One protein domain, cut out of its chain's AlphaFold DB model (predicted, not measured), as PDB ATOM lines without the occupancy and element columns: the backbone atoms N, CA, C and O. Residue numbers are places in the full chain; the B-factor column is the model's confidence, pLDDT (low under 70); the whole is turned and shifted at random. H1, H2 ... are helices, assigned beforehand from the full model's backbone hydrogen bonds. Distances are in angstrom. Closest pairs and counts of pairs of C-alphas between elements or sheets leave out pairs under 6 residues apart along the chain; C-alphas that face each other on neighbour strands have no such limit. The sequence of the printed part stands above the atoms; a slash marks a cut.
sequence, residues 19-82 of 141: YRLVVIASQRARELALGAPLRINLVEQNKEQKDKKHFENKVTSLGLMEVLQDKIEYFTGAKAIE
ATOM      1  N   TYR A  19      41.105 -22.040   2.521       90.44
ATOM      2  CA  TYR A  19      40.335 -20.859   2.136       90.44
ATOM      3  C   TYR A  19      41.026 -20.082   1.016       90.44
ATOM      4  O   TYR A  19      40.368 -19.661   0.067       90.44
ATOM      5  N   ARG A  20      42.357 -19.946   1.076       88.69
ATOM      6  CA  ARG A  20      43.125 -19.273   0.025       88.69
ATOM      7  C   ARG A  20      43.095 -20.070  -1.279       88.69
ATOM      8  O   ARG A  20      42.904 -19.465  -2.328       88.69
ATOM      9  N   LEU A  21      43.164 -21.403  -1.208       90.00
ATOM     10  CA  LEU A  21      42.967 -22.282  -2.368       90.00
ATOM     11  C   LEU A  21      41.639 -21.981  -3.078       90.00
ATOM     12  O   LEU A  21      41.618 -21.741  -4.283       90.00
ATOM     13  N   VAL A  22      40.537 -21.947  -2.322       91.50
ATOM     14  CA  VAL A  22      39.197 -21.685  -2.871       91.50
ATOM     15  C   VAL A  22      39.099 -20.282  -3.465       91.50
ATOM     16  O   VAL A  22      38.542 -20.120  -4.549       91.50
ATOM     17  N   VAL A  23      39.668 -19.267  -2.806       91.56
ATOM     18  CA  VAL A  23      39.664 -17.889  -3.322       91.56
ATOM     19  C   VAL A  23      40.395 -17.808  -4.661       91.56
ATOM     20  O   VAL A  23      39.814 -17.306  -5.622       91.56
ATOM     21  N   ILE A  24      41.607 -18.357  -4.762       90.25
ATOM     22  CA  ILE A  24      42.390 -18.338  -6.008       90.25
ATOM     23  C   ILE A  24      41.641 -19.101  -7.111       90.25
ATOM     24  O   ILE A  24      41.460 -18.578  -8.210       90.25
ATOM     25  N   ALA A  25      41.126 -20.298  -6.810       91.19
ATOM     26  CA  ALA A  25      40.369 -21.095  -7.773       91.19
ATOM     27  C   ALA A  25      39.090 -20.382  -8.247       91.19
ATOM     28  O   ALA A  25      38.745 -20.447  -9.424       91.19
ATOM     29  N   SER A  26      38.401 -19.659  -7.359       92.38
ATOM     30  CA  SER A  26      37.190 -18.903  -7.699       92.38
ATOM     31  C   SER A  26      37.476 -17.683  -8.579       92.38
ATOM     32  O   SER A  26      36.745 -17.434  -9.540       92.38
ATOM     33  N   GLN A  27      38.561 -16.950  -8.297       91.44
ATOM     34  CA  GLN A  27      39.021 -15.843  -9.134       91.44
ATOM     35  C   GLN A  27      39.378 -16.357 -10.523       91.44
ATOM     36  O   GLN A  27      38.911 -15.813 -11.522       91.44
ATOM     37  N   ARG A  28      40.099 -17.478 -10.583       91.12
ATOM     38  CA  ARG A  28      40.439 -18.102 -11.851       91.12
ATOM     39  C   ARG A  28      39.219 -18.587 -12.624       91.12
ATOM     40  O   ARG A  28      39.118 -18.346 -13.821       91.12
ATOM     41  N   ALA A  29      38.271 -19.239 -11.960       90.31
ATOM     42  CA  ALA A  29      37.042 -19.692 -12.605       90.31
ATOM     43  C   ALA A  29      36.262 -18.520 -13.226       90.31
ATOM     44  O   ALA A  29      35.690 -18.669 -14.305       90.31
ATOM     45  N   ARG A  30      36.284 -17.339 -12.588       91.50
ATOM     46  CA  ARG A  30      35.717 -16.108 -13.154       91.50
ATOM     47  C   ARG A  30      36.472 -15.653 -14.403       91.50
ATOM     48  O   ARG A  30      35.828 -15.306 -15.385       91.50
ATOM     49  N   GLU A  31      37.802 -15.669 -14.392       89.12
ATOM     50  CA  GLU A  31      38.601 -15.339 -15.582       89.12
ATOM     51  C   GLU A  31      38.298 -16.285 -16.749       89.12
ATOM     52  O   GLU A  31      38.084 -15.830 -17.870       89.12
ATOM     53  N   LEU A  32      38.223 -17.593 -16.485       88.69
ATOM     54  CA  LEU A  32      37.866 -18.595 -17.492       88.69
ATOM     55  C   LEU A  32      36.454 -18.363 -18.042       88.69
ATOM     56  O   LEU A  32      36.242 -18.459 -19.248       88.69
ATOM     57  N   ALA A  33      35.495 -17.998 -17.185       87.00
ATOM     58  CA  ALA A  33      34.141 -17.649 -17.611       87.00
ATOM     59  C   ALA A  33      34.092 -16.381 -18.486       87.00
ATOM     60  O   ALA A  33      33.233 -16.277 -19.355       87.00
ATOM     61  N   LEU A  34      35.026 -15.444 -18.291       89.06
ATOM     62  CA  LEU A  34      35.200 -14.251 -19.130       89.06
ATOM     63  C   LEU A  34      35.976 -14.531 -20.432       89.06
ATOM     64  O   LEU A  34      36.249 -13.602 -21.190       89.06
ATOM     65  N   GLY A  35      36.333 -15.791 -20.702       85.19
ATOM     66  CA  GLY A  35      37.025 -16.202 -21.922       85.19
ATOM     67  C   GLY A  35      38.551 -16.169 -21.831       85.19
ATOM     68  O   GLY A  35      39.220 -16.208 -22.863       85.19
ATOM     69  N   ALA A  36      39.133 -16.103 -20.627       86.31
ATOM     70  CA  ALA A  36      40.577 -16.246 -20.480       86.31
ATOM     71  C   ALA A  36      41.041 -17.631 -20.976       86.31
ATOM     72  O   ALA A  36      40.359 -18.633 -20.737       86.31
ATOM     73  N   PRO A  37      42.217 -17.724 -21.624       85.06
ATOM     74  CA  PRO A  37      42.723 -18.993 -22.112       85.06
ATOM     75  C   PRO A  37      43.066 -19.916 -20.946       85.06
ATOM     76  O   PRO A  37      43.588 -19.493 -19.905       85.06
ATOM     77  N   LEU A  38      42.794 -21.196 -21.156       83.81
ATOM     78  CA  LEU A  38      43.159 -22.259 -20.242       83.81
ATOM     79  C   LEU A  38      44.670 -22.535 -20.348       83.81
ATOM     80  O   LEU A  38      45.208 -22.675 -21.442       83.81
ATOM     81  N   ARG A  39      45.359 -22.605 -19.209       81.88
ATOM     82  CA  ARG A  39      46.815 -22.804 -19.090       81.88
ATOM     83  C   ARG A  39      47.205 -24.278 -18.940       81.88
ATOM     84  O   ARG A  39      48.382 -24.607 -18.812       81.88
ATOM     85  N   ILE A  40      46.227 -25.180 -18.926       75.19
ATOM     86  CA  ILE A  40      46.426 -26.629 -18.840       75.19
ATOM     87  C   ILE A  40      46.184 -27.300 -20.194       75.19
ATOM     88  O   ILE A  40      45.216 -27.006 -20.893       75.19
ATOM     89  N   ASN A  41      47.041 -28.263 -20.533       66.19
ATOM     90  CA  ASN A  41      46.855 -29.108 -21.706       66.19
ATOM     91  C   ASN A  41      45.808 -30.181 -21.385       66.19
ATOM     92  O   ASN A  41      46.118 -31.215 -20.797       66.19
ATOM     93  N   LEU A  42      44.560 -29.948 -21.792       63.59
ATOM     94  CA  LEU A  42      43.478 -30.930 -21.651       63.59
ATOM     95  C   LEU A  42      43.703 -32.193 -22.508       63.59
ATOM     96  O   LEU A  42      43.160 -33.253 -22.213       63.59
ATOM     97  N   VAL A  43      44.517 -32.096 -23.562       52.69
ATOM     98  CA  VAL A  43      44.756 -33.179 -24.535       52.69
ATOM     99  C   VAL A  43      45.500 -34.371 -23.922       52.69
ATOM    100  O   VAL A  43      45.232 -35.513 -24.287       52.69
ATOM    101  N   GLU A  44      46.396 -34.133 -22.964       51.44
ATOM    102  CA  GLU A  44      47.165 -35.201 -22.312       51.44
ATOM    103  C   GLU A  44      46.340 -35.942 -21.253       51.44
ATOM    104  O   GLU A  44      46.554 -37.131 -21.032       51.44
ATOM    105  N   GLN A  45      45.350 -35.275 -20.649       51.81
ATOM    106  CA  GLN A  45      44.562 -35.827 -19.539       51.81
ATOM    107  C   GLN A  45      43.214 -36.431 -19.967       51.81
ATOM    108  O   GLN A  45      42.648 -37.244 -19.239       51.81
ATOM    109  N   ASN A  46      42.721 -36.096 -21.165       51.47
ATOM    110  CA  ASN A  46      41.432 -36.566 -21.695       51.47
ATOM    111  C   ASN A  46      41.526 -37.829 -22.567       51.47
ATOM    112  O   ASN A  46      40.518 -38.261 -23.134       51.47
ATOM    113  N   LYS A  47      42.712 -38.439 -22.701       49.06
ATOM    114  CA  LYS A  47      42.899 -39.644 -23.530       49.06
ATOM    115  C   LYS A  47      42.128 -40.865 -23.014       49.06
ATOM    116  O   LYS A  47      41.791 -41.730 -23.816       49.06
ATOM    117  N   GLU A  48      41.795 -40.911 -21.724       50.81
ATOM    118  CA  GLU A  48      41.179 -42.090 -21.095       50.81
ATOM    119  C   GLU A  48      39.676 -41.959 -20.800       50.81
ATOM    120  O   GLU A  48      39.039 -42.956 -20.476       50.81
ATOM    121  N   GLN A  49      39.064 -40.769 -20.894       49.16
ATOM    122  CA  GLN A  49      37.712 -40.551 -20.347       49.16
ATOM    123  C   GLN A  49      36.805 -39.788 -21.319       49.16
ATOM    124  O   GLN A  49      36.500 -38.611 -21.150       49.16
ATOM    125  N   LYS A  50      36.330 -40.484 -22.360       48.62
ATOM    126  CA  LYS A  50      35.341 -39.946 -23.313       48.62
ATOM    127  C   LYS A  50      33.946 -39.740 -22.704       48.62
ATOM    128  O   LYS A  50      33.210 -38.897 -23.218       48.62
ATOM    129  N   ASP A  51      33.639 -40.405 -21.586       49.34
ATOM    130  CA  ASP A  51      32.279 -40.480 -21.027       49.34
ATOM    131  C   ASP A  51      32.051 -39.597 -19.779       49.34
ATOM    132  O   ASP A  51      30.914 -39.373 -19.375       49.34
ATOM    133  N   LYS A  52      33.109 -39.008 -19.190       50.03
ATOM    134  CA  LYS A  52      33.032 -38.102 -18.013       50.03
ATOM    135  C   LYS A  52      33.099 -36.607 -18.362       50.03
ATOM    136  O   LYS A  52      33.277 -35.751 -17.493       50.03
ATOM    137  N   LYS A  53      32.873 -36.274 -19.638       51.97
ATOM    138  CA  LYS A  53      32.995 -34.923 -20.220       51.97
ATOM    139  C   LYS A  53      32.184 -33.823 -19.520       51.97
ATOM    140  O   LYS A  53      32.527 -32.650 -19.640       51.97
ATOM    141  N   HIS A  54      31.110 -34.158 -18.805       49.34
ATOM    142  CA  HIS A  54      30.213 -33.150 -18.223       49.34
ATOM    143  C   HIS A  54      30.745 -32.489 -16.941       49.34
ATOM    144  O   HIS A  54      30.415 -31.332 -16.677       49.34
ATOM    145  N   PHE A  55      31.558 -33.184 -16.140       50.12
ATOM    146  CA  PHE A  55      32.065 -32.642 -14.868       50.12
ATOM    147  C   PHE A  55      33.409 -31.927 -15.017       50.12
ATOM    148  O   PHE A  55      33.660 -30.935 -14.328       50.12
ATOM    149  N   GLU A  56      34.233 -32.385 -15.956       59.06
ATOM    150  CA  GLU A  56      35.583 -31.866 -16.196       59.06
ATOM    151  C   GLU A  56      35.583 -30.549 -16.990       59.06
ATOM    152  O   GLU A  56      36.517 -29.766 -16.876       59.06
ATOM    153  N   ASN A  57      34.496 -30.244 -17.710       66.56
ATOM    154  CA  ASN A  57      34.355 -29.005 -18.486       66.56
ATOM    155  C   ASN A  57      33.794 -27.815 -17.689       66.56
ATOM    156  O   ASN A  57      33.615 -26.730 -18.244       66.56
ATOM    157  N   LYS A  58      33.473 -27.983 -16.401       81.31
ATOM    158  CA  LYS A  58      32.999 -26.860 -15.583       81.31
ATOM    159  C   LYS A  58      34.162 -25.913 -15.298       81.31
ATOM    160  O   LYS A  58      35.214 -26.342 -14.830       81.31
ATOM    161  N   VAL A  59      33.945 -24.613 -15.501       86.62
ATOM    162  CA  VAL A  59      34.956 -23.563 -15.264       86.62
ATOM    163  C   VAL A  59      35.537 -23.595 -13.847       86.62
ATOM    164  O   VAL A  59      36.716 -23.316 -13.655       86.62
ATOM    165  N   THR A  60      34.742 -23.996 -12.854       87.56
ATOM    166  CA  THR A  60      35.176 -24.173 -11.463       87.56
ATOM    167  C   THR A  60      36.130 -25.348 -11.286       87.56
ATOM    168  O   THR A  60      37.162 -25.188 -10.638       87.56
ATOM    169  N   SER A  61      35.823 -26.505 -11.879       85.38
ATOM    170  CA  SER A  61      36.700 -27.684 -11.850       85.38
ATOM    171  C   SER A  61      38.025 -27.402 -12.564       85.38
ATOM    172  O   SER A  61      39.088 -27.745 -12.054       85.38
ATOM    173  N   LEU A  62      37.963 -26.716 -13.712       86.56
ATOM    174  CA  LEU A  62      39.138 -26.315 -14.487       86.56
ATOM    175  C   LEU A  62      40.018 -25.327 -13.715       86.56
ATOM    176  O   LEU A  62      41.224 -25.540 -13.612       86.56
ATOM    177  N   GLY A  63      39.416 -24.295 -13.113       88.19
ATOM    178  CA  GLY A  63      40.143 -23.323 -12.297       88.19
ATOM    179  C   GLY A  63      40.835 -23.975 -11.101       88.19
ATOM    180  O   GLY A  63      42.008 -23.711 -10.856       88.19
ATOM    181  N   LEU A  64      40.154 -24.881 -10.391       88.44
ATOM    182  CA  LEU A  64      40.755 -25.629  -9.283       88.44
ATOM    183  C   LEU A  64      41.950 -26.478  -9.750       88.44
ATOM    184  O   LEU A  64      42.994 -26.490  -9.102       88.44
ATOM    185  N   MET A  65      41.820 -27.151 -10.895       86.00
ATOM    186  CA  MET A  65      42.879 -27.994 -11.444       86.00
ATOM    187  C   MET A  65      44.117 -27.192 -11.857       86.00
ATOM    188  O   MET A  65      45.241 -27.618 -11.601       86.00
ATOM    189  N   GLU A  66      43.930 -26.015 -12.453       86.75
ATOM    190  CA  GLU A  66      45.041 -25.121 -12.789       86.75
ATOM    191  C   GLU A  66      45.787 -24.620 -11.544       86.75
ATOM    192  O   GLU A  66      47.013 -24.494 -11.582       86.75
ATOM    193  N   VAL A  67      45.066 -24.364 -10.444       89.06
ATOM    194  CA  VAL A  67      45.679 -23.950  -9.174       89.06
ATOM    195  C   VAL A  67      46.480 -25.096  -8.564       89.06
ATOM    196  O   VAL A  67      47.605 -24.883  -8.128       89.06
ATOM    197  N   LEU A  68      45.942 -26.317  -8.572       87.56
ATOM    198  CA  LEU A  68      46.615 -27.491  -8.003       87.56
ATOM    199  C   LEU A  68      47.860 -27.911  -8.794       87.56
ATOM    200  O   LEU A  68      48.801 -28.444  -8.216       87.56
ATOM    201  N   GLN A  69      47.892 -27.642 -10.101       85.62
ATOM    202  CA  GLN A  69      49.073 -27.858 -10.944       85.62
ATOM    203  C   GLN A  69      50.104 -26.720 -10.852       85.62
ATOM    204  O   GLN A  69      51.063 -26.721 -11.621       85.62
ATOM    205  N   ASP A  70      49.909 -25.742  -9.958       83.44
ATOM    206  CA  ASP A  70      50.796 -24.588  -9.773       83.44
ATOM    207  C   ASP A  70      51.049 -23.777 -11.065       83.44
ATOM    208  O   ASP A  70      52.090 -23.141 -11.224       83.44
ATOM    209  N   LYS A  71      50.094 -23.767 -12.007       83.31
ATOM    210  CA  LYS A  71      50.212 -23.028 -13.285       83.31
ATOM    211  C   LYS A  71      49.704 -21.589 -13.213       83.31
ATOM    212  O   LYS A  71      49.756 -20.841 -14.195       83.31
ATOM    213  N   ILE A  72      49.164 -21.211 -12.060       83.19
ATOM    214  CA  ILE A  72      48.619 -19.884 -11.809       83.19
ATOM    215  C   ILE A  72      49.542 -19.163 -10.847       83.19
ATOM    216  O   ILE A  72      49.753 -19.590  -9.713       83.19
ATOM    217  N   GLU A  73      50.053 -18.034 -11.313       83.81
ATOM    218  CA  GLU A  73      50.753 -17.083 -10.470       83.81
ATOM    219  C   GLU A  73      49.730 -16.294  -9.657       83.81
ATOM    220  O   GLU A  73      48.756 -15.770 -10.199       83.81
ATOM    221  N   TYR A  74      49.957 -16.200  -8.352       84.00
ATOM    222  CA  TYR A  74      49.157 -15.376  -7.459       84.00
ATOM    223  C   TYR A  74      50.074 -14.534  -6.578       84.00
ATOM    224  O   TYR A  74      51.178 -14.939  -6.210       84.00
ATOM    225  N   PHE A  75      49.600 -13.342  -6.232       84.38
ATOM    226  CA  PHE A  75      50.317 -12.421  -5.362       84.38
ATOM    227  C   PHE A  75      49.748 -12.480  -3.946       84.38
ATOM    228  O   PHE A  75      48.542 -12.624  -3.750       84.38
ATOM    229  N   THR A  76      50.616 -12.331  -2.949       83.94
ATOM    230  CA  THR A  76      50.246 -12.274  -1.529       83.94
ATOM    231  C   THR A  76      50.830 -11.023  -0.866       83.94
ATOM    232  O   THR A  76      51.806 -10.437  -1.342       83.94
ATOM    233  N   GLY A  77      50.206 -10.583   0.230       86.56
ATOM    234  CA  GLY A  77      50.667  -9.439   1.023       86.56
ATOM    235  C   GLY A  77      50.614  -8.104   0.271       86.56
ATOM    236  O   GLY A  77      49.673  -7.842  -0.477       86.56
ATOM    237  N   ALA A  78      51.638  -7.266   0.456       86.88
ATOM    238  CA  ALA A  78      51.715  -5.926  -0.137       86.88
ATOM    239  C   ALA A  78      51.593  -5.937  -1.673       86.88
ATOM    240  O   ALA A  78      50.901  -5.101  -2.249       86.88
ATOM    241  N   LYS A  79      52.167  -6.952  -2.334       86.44
ATOM    242  CA  LYS A  79      52.080  -7.112  -3.795       86.44
ATOM    243  C   LYS A  79      50.642  -7.310  -4.277       86.44
ATOM    244  O   LYS A  79      50.294  -6.845  -5.358       86.44
ATOM    245  N   ALA A  80      49.806  -7.983  -3.487       85.19
ATOM    246  CA  ALA A  80      48.399  -8.179  -3.828       85.19
ATOM    247  C   ALA A  80      47.614  -6.861  -3.756       85.19
ATOM    248  O   ALA A  80      46.757  -6.617  -4.601       85.19
ATOM    249  N   ILE A  81      47.936  -6.004  -2.781       86.31
ATOM    250  CA  ILE A  81      47.309  -4.685  -2.626       86.31
ATOM    251  C   ILE A  81      47.670  -3.798  -3.820       86.31
ATOM    252  O   ILE A  81      46.774  -3.288  -4.486       86.31
ATOM    253  N   GLU A  82      48.957  -3.706  -4.166       88.75
ATOM    254  CA  GLU A  82      49.411  -2.931  -5.329       88.75
ATOM    255  C   GLU A  82      48.805  -3.432  -6.647       88.75
ATOM    256  O   GLU A  82      48.407  -2.639  -7.501       88.75
TER     257      GLU A  82
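What this domain is: This is residues 19 to 82 of the 141 residues of the protein "DNA-directed RNA polymerase subunit omega" of Nitrospirae bacterium (UniProt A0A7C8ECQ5). Two helices, H1 and H4, cross as a skewed X and make the core, and the chain reaches away from this core in two opposite directions. On one side a wide loop, with the short helices H2 and H3 in it, leads from H1 round to H4, and its residues 47 to 55 stick out; on the other side a nearly straight tail leads from H4 to the short helix H5, and residues 76 to 82 stick out there. The printed part has 64 residues with five named helices, H1 to H5 in that order along the chain, and no named strand; the class is all helix. The whole is only just loose, close to compact, with a radius of gyration of the C-alphas of 13.2 A, and it spans 44 by 22 by 19 A, the loop and the tail making the length.

How they stand to each other: The longest helix, H1, residues 19 to 33, touches H4, residues 59 to 68, with 23 pairs of C-alphas within 8 A. Their closest C-alphas are those of Ala 29 and Gly 63, 4.8 A apart. The two run opposite ways at a steep tilt of 50 degrees, with their centres 7.6 A apart. H3, residues 53 to 56, is close to H4 but not clearly touching it; their closest C-alphas, those of Glu 56 and Leu 62, are 6.8 A apart. H2, residues 42 to 45, touches no helix and is apart from H1, H3 and H4. H5, residues 78 to 82, is apart from H4, and its centre is the farthest from the mean of the C-alphas, at 21.7 A. In H1, H4 and H5 every O i to N i+4 pair is within hydrogen-bond range, while H2 and H3 are too short for such a pair.

Where its parts are: H1 begins at C-alpha 19, at (40.335, -20.859, 2.136), and ends at C-alpha 33, at (34.141, -17.649, -17.611), a length of 20.9 A. H4 begins at C-alpha 59, at (34.956, -23.563, -15.264), and is 14.3 A long. H2 and H3 have four residues each, and H5 has five. H5 ends at C-alpha 82, at (49.411, -2.931, -5.329).

The domain as a whole: The two C-alphas farthest apart are those of Asp 51 and Ala 78, 44.8 A. Without the stretches that stand free, the body of 48 residues spans 28 by 21 by 16 A. The printed part has no cut. The link from H3 to H4 is tight, the other three are short, and no link is long. The mean pLDDT of the printed part is 78.1, and residues 41 to 57 are under 70.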